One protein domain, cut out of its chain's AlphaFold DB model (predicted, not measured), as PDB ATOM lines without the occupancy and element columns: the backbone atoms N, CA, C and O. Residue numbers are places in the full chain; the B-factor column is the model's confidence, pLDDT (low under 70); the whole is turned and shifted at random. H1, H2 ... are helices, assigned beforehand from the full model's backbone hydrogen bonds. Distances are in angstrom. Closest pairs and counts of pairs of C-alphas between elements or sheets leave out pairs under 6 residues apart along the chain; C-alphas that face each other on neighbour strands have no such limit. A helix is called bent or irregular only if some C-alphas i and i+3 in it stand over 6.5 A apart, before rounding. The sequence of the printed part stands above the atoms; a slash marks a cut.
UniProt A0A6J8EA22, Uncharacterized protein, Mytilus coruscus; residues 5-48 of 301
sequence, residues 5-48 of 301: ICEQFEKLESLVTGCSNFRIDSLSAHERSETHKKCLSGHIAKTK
ATOM      1  N   ILE A   5     218.045 184.617 283.137       79.25
ATOM      2  CA  ILE A   5     219.317 184.550 283.861       79.25
ATOM      3  C   ILE A   5     220.432 184.033 282.955       79.25
ATOM      4  O   ILE A   5     221.506 184.620 282.929       79.25
ATOM      5  N   CYS A   6     220.205 182.948 282.212       79.19
ATOM      6  CA  CYS A   6     221.225 182.358 281.340       79.19
ATOM      7  C   CYS A   6     221.436 183.161 280.049       79.19
ATOM      8  O   CYS A   6     222.548 183.180 279.525       79.19
ATOM      9  N   GLU A   7     220.398 183.856 279.576       77.31
ATOM     10  CA  GLU A   7     220.454 184.775 278.432       77.31
ATOM     11  C   GLU A   7     221.518 185.868 278.628       77.31
ATOM     12  O   GLU A   7     222.285 186.165 277.719       77.31
ATOM     13  N   GLN A   8     221.663 186.386 279.852       73.81
ATOM     14  CA  GLN A   8     222.626 187.445 280.186       73.81
ATOM     15  C   GLN A   8     224.107 187.020 280.149       73.81
ATOM     16  O   GLN A   8     224.984 187.871 280.326       73.81
ATOM     17  N   PHE A   9     224.409 185.725 280.006       71.00
ATOM     18  CA  PHE A   9     225.776 185.188 280.092       71.00
ATOM     19  C   PHE A   9     226.193 184.366 278.857       71.00
ATOM     20  O   PHE A   9     227.204 183.669 278.932       71.00
ATOM     21  N   GLU A  10     225.440 184.453 277.750       57.94
ATOM     22  CA  GLU A  10     225.766 183.907 276.414       57.94
ATOM     23  C   GLU A  10     226.308 182.462 276.409       57.94
ATOM     24  O   GLU A  10     227.303 182.143 275.756       57.94
ATOM     25  N   LYS A  11     225.663 181.543 277.140       56.94
ATOM     26  CA  LYS A  11     226.011 180.112 277.071       56.94
ATOM     27  C   LYS A  11     225.006 179.339 276.226       56.94
ATOM     28  O   LYS A  11     223.814 179.362 276.507       56.94
ATOM     29  N   LEU A  12     225.510 178.642 275.203       53.78
ATOM     30  CA  LEU A  12     224.736 177.830 274.259       53.78
ATOM     31  C   LEU A  12     224.065 176.624 274.943       53.78
ATOM     32  O   LEU A  12     224.593 175.516 274.936       53.78
ATOM     33  N   GLU A  13     222.866 176.823 275.480       55.59
ATOM     34  CA  GLU A  13     221.904 175.748 275.739       55.59
ATOM     35  C   GLU A  13     220.548 176.080 275.099       55.59
ATOM     36  O   GLU A  13     220.236 177.239 274.825       55.59
ATOM     37  N   SER A  14     219.717 175.056 274.882       55.88
ATOM     38  CA  SER A  14     218.402 175.145 274.217       55.88
ATOM     39  C   SER A  14     217.402 176.113 274.874       55.88
ATOM     40  O   SER A  14     216.391 176.468 274.272       55.88
ATOM     41  N   LEU A  15     217.683 176.559 276.102       58.31
ATOM     42  CA  LEU A  15     216.892 177.533 276.862       58.31
ATOM     43  C   LEU A  15     217.391 178.984 276.743       58.31
ATOM     44  O   LEU A  15     216.779 179.872 277.338       58.31
ATOM     45  N   VAL A  16     218.451 179.223 275.963       54.72
ATOM     46  CA  VAL A  16     218.950 180.561 275.593       54.72
ATOM     47  C   VAL A  16     218.467 180.968 274.197       54.72
ATOM     48  O   VAL A  16     218.145 182.127 273.981       54.72
ATOM     49  N   THR A  17     218.320 180.021 273.266       54.50
ATOM     50  CA  THR A  17     217.822 180.283 271.899       54.50
ATOM     51  C   THR A  17     216.307 180.108 271.739       54.50
ATOM     52  O   THR A  17     215.747 180.499 270.718       54.50
ATOM     53  N   GLY A  18     215.634 179.552 272.754       56.00
ATOM     54  CA  GLY A  18     214.201 179.264 272.748       56.00
ATOM     55  C   GLY A  18     213.876 177.888 272.156       56.00
ATOM     56  O   GLY A  18     214.319 177.527 271.071       56.00
ATOM     57  N   CYS A  19     213.060 177.112 272.872       59.62
ATOM     58  CA  CYS A  19     212.540 175.819 272.420       59.62
ATOM     59  C   CYS A  19     211.008 175.883 272.304       59.62
ATOM     60  O   CYS A  19     210.373 176.629 273.047       59.62
ATOM     61  N   SER A  20     210.407 175.119 271.390       57.31
ATOM     62  CA  SER A  20     208.951 175.046 271.180       57.31
ATOM     63  C   SER A  20     208.286 173.817 271.818       57.31
ATOM     64  O   SER A  20     207.065 173.788 271.937       57.31
ATOM     65  N   ASN A  21     209.066 172.830 272.282       57.72
ATOM     66  CA  ASN A  21     208.563 171.595 272.890       57.72
ATOM     67  C   ASN A  21     208.895 171.554 274.386       57.72
ATOM     68  O   ASN A  21     210.040 171.309 274.767       57.72
ATOM     69  N   PHE A  22     207.895 171.774 275.244       63.12
ATOM     70  CA  PHE A  22     208.093 171.811 276.694       63.12
ATOM     71  C   PHE A  22     207.646 170.515 277.368       63.12
ATOM     72  O   PHE A  22     206.496 170.098 277.258       63.12
ATOM     73  N   ARG A  23     208.563 169.919 278.134       69.50
ATOM     74  CA  ARG A  23     208.270 168.950 279.193       69.50
ATOM     75  C   ARG A  23     208.777 169.524 280.514       69.50
ATOM     76  O   ARG A  23     209.836 170.153 280.539       69.50
ATOM     77  N   ILE A  24     208.042 169.305 281.605       72.38
ATOM     78  CA  ILE A  24     208.423 169.764 282.958       72.38
ATOM     79  C   ILE A  24     209.802 169.210 283.353       72.38
ATOM     80  O   ILE A  24     210.609 169.911 283.967       72.38
ATOM     81  N   ASP A  25     210.114 167.996 282.904       75.06
ATOM     82  CA  ASP A  25     211.412 167.354 283.121       75.06
ATOM     83  C   ASP A  25     212.567 168.144 282.496       75.06
ATOM     84  O   ASP A  25     213.646 168.225 283.073       75.06
ATOM     85  N   SER A  26     212.343 168.790 281.346       71.81
ATOM     86  CA  SER A  26     213.355 169.610 280.674       71.81
ATOM     87  C   SER A  26     213.635 170.915 281.423       71.81
ATOM     88  O   SER A  26     214.783 171.350 281.476       71.81
ATOM     89  N   LEU A  27     212.614 171.516 282.049       73.31
ATOM     90  CA  LEU A  27     212.791 172.688 282.919       73.31
ATOM     91  C   LEU A  27     213.540 172.304 284.199       73.31
ATOM     92  O   LEU A  27     214.503 172.967 284.574       73.31
ATOM     93  N   SER A  28     213.149 171.183 284.804       77.19
ATOM     94  CA  SER A  28     213.784 170.655 286.014       77.19
ATOM     95  C   SER A  28     215.247 170.258 285.771       77.19
ATOM     96  O   SER A  28     216.101 170.456 286.634       77.19
ATOM     97  N   ALA A  29     215.561 169.716 284.590       78.62
ATOM     98  CA  ALA A  29     216.927 169.379 284.199       78.62
ATOM     99  C   ALA A  29     217.798 170.629 283.992       78.62
ATOM    100  O   ALA A  29     218.955 170.633 284.410       78.62
ATOM    101  N   HIS A  30     217.247 171.694 283.400       81.56
ATOM    102  CA  HIS A  30     217.952 172.966 283.248       81.56
ATOM    103  C   HIS A  30     218.202 173.659 284.585       81.56
ATOM    104  O   HIS A  30     219.320 174.079 284.843       81.56
ATOM    105  N   GLU A  31     217.203 173.742 285.467       79.94
ATOM    106  CA  GLU A  31     217.374 174.349 286.796       79.94
ATOM    107  C   GLU A  31     218.492 173.657 287.598       79.94
ATOM    108  O   GLU A  31     219.271 174.296 288.307       79.94
ATOM    109  N   ARG A  32     218.622 172.334 287.438       81.56
ATOM    110  CA  ARG A  32     219.656 171.529 288.098       81.56
ATOM    111  C   ARG A  32     221.006 171.540 287.380       81.56
ATOM    112  O   ARG A  32     221.973 171.036 287.961       81.56
ATOM    113  N   SER A  33     221.096 172.080 286.166       82.38
ATOM    114  CA  SER A  33     222.324 172.038 285.376       82.38
ATOM    115  C   SER A  33     223.422 172.912 285.991       82.38
ATOM    116  O   SER A  33     223.187 173.988 286.547       82.38
ATOM    117  N   GLU A  34     224.671 172.457 285.888       79.31
ATOM    118  CA  GLU A  34     225.835 173.205 286.386       79.31
ATOM    119  C   GLU A  34     226.047 174.523 285.628       79.31
ATOM    120  O   GLU A  34     226.583 175.495 286.163       79.31
ATOM    121  N   THR A  35     225.604 174.581 284.375       79.12
ATOM    122  CA  THR A  35     225.614 175.787 283.546       79.12
ATOM    123  C   THR A  35     224.645 176.834 284.091       79.12
ATOM    124  O   THR A  35     225.057 177.987 284.261       79.12
ATOM    125  N   HIS A  36     223.420 176.443 284.457       82.31
ATOM    126  CA  HIS A  36     222.442 177.332 285.080       82.31
ATOM    127  C   HIS A  36     222.912 177.814 286.454       82.31
ATOM    128  O   HIS A  36     222.943 179.020 286.693       82.31
ATOM    129  N   LYS A  37     223.395 176.916 287.326       83.31
ATOM    130  CA  LYS A  37     223.947 177.298 288.641       83.31
ATOM    131  C   LYS A  37     225.084 178.317 288.526       83.31
ATOM    132  O   LYS A  37     225.137 179.275 289.296       83.31
ATOM    133  N   LYS A  38     225.972 178.162 287.535       81.31
ATOM    134  CA  LYS A  38     227.044 179.133 287.258       81.31
ATOM    135  C   LYS A  38     226.487 180.489 286.815       81.31
ATOM    136  O   LYS A  38     226.921 181.508 287.350       81.31
ATOM    137  N   CYS A  39     225.520 180.519 285.898       82.19
ATOM    138  CA  CYS A  39     224.889 181.772 285.460       82.19
ATOM    139  C   CYS A  39     224.129 182.454 286.605       82.19
ATOM    140  O   CYS A  39     224.280 183.656 286.804       82.19
ATOM    141  N   LEU A  40     223.408 181.684 287.423       81.56
ATOM    142  CA  LEU A  40     222.724 182.164 288.622       81.56
ATOM    143  C   LEU A  40     223.709 182.774 289.622       81.56
ATOM    144  O   LEU A  40     223.482 183.875 290.113       81.56
ATOM    145  N   SER A  41     224.843 182.115 289.876       77.19
ATOM    146  CA  SER A  41     225.877 182.649 290.770       77.19
ATOM    147  C   SER A  41     226.476 183.967 290.253       77.19
ATOM    148  O   SER A  41     226.644 184.914 291.023       77.19
ATOM    149  N   GLY A  42     226.712 184.073 288.938       77.06
ATOM    150  CA  GLY A  42     227.155 185.307 288.288       77.06
ATOM    151  C   GLY A  42     226.099 186.414 288.333       77.06
ATOM    152  O   GLY A  42     226.436 187.575 288.562       77.06
ATOM    153  N   HIS A  43     224.821 186.068 288.166       79.31
ATOM    154  CA  HIS A  43     223.714 187.015 288.258       79.31
ATOM    155  C   HIS A  43     223.561 187.539 289.685       79.31
ATOM    156  O   HIS A  43     223.470 188.748 289.868       79.31
ATOM    157  N   ILE A  44     223.614 186.664 290.694       75.81
ATOM    158  CA  ILE A  44     223.572 187.041 292.114       75.81
ATOM    159  C   ILE A  44     224.756 187.952 292.468       75.81
ATOM    160  O   ILE A  44     224.584 188.919 293.207       75.81
ATOM    161  N   ALA A  45     225.948 187.685 291.922       70.00
ATOM    162  CA  ALA A  45     227.118 188.541 292.105       70.00
ATOM    163  C   ALA A  45     226.956 189.922 291.440       70.00
ATOM    164  O   ALA A  45     227.361 190.919 292.032       70.00
ATOM    165  N   LYS A  46     226.330 189.998 290.254       68.62
ATOM    166  CA  LYS A  46     226.013 191.267 289.569       68.62
ATOM    167  C   LYS A  46     224.881 192.052 290.245       68.62
ATOM    168  O   LYS A  46     224.902 193.276 290.202       68.62
ATOM    169  N   THR A  47     223.903 191.375 290.853       61.72
ATOM    170  CA  THR A  47     222.765 192.015 291.543       61.72
ATOM    171  C   THR A  47     223.015 192.293 293.013       61.72
ATOM    172  O   THR A  47     222.216 192.990 293.639       61.72
ATOM    173  N   LYS A  48     224.100 191.768 293.592       52.25
ATOM    174  CA  LYS A  48     224.546 192.210 294.910       52.25
ATOM    175  C   LYS A  48     224.903 193.695 294.788       52.25
ATOM    176  O   LYS A  48     225.740 194.032 293.949       52.25
TER     177      LYS A  48
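Overview. This is residues 5 to 48 of the 301 residues of an uncharacterized protein of Mytilus coruscus (UniProt A0A6J8EA22). The shape is a sideways U: an irregular stretch with no named element, residues 5 to 23, makes one arm, and the chain folds back at its far end into two helices, H1 then H2, set end to end with a corner between them. Residues 18 to 25, of which 24 and 25 belong to H1, stick out at the turn. The printed part has 44 residues, two named helices and no named strand; the class is all helix. It is elongated, 34 by 18 by 14 A, yet only just compact, close to loose, with a radius of gyration of the C-alphas of 10.9 A.

Along the chain. The printed part begins at C-alpha 5, (219.317, 184.550, 283.861). H1, residues 24 to 31, begins at C-alpha 24, (208.423, 169.764, 282.958), and is 10.8 A long. H2, residues 34 to 47, is 19.7 A long and ends at C-alpha 47, (222.765, 192.015, 291.543).

Arrangement. A tight link of 2 residues joins H1 to H2. They are close but not clearly touching; their closest C-alphas, of His 30 and His 36, are 6.5 A apart. They run the same way at a steep tilt of 58 degrees. In both, every O i to N i+4 pair is within hydrogen-bond range.

Size, cuts and confidence. The farthest C-alphas, of Asn 21 and Lys 48, are 34.1 A apart. The printed part has no cut. Its mean pLDDT is 70.4; residues 10 to 23 and 46 to 48 are under 70.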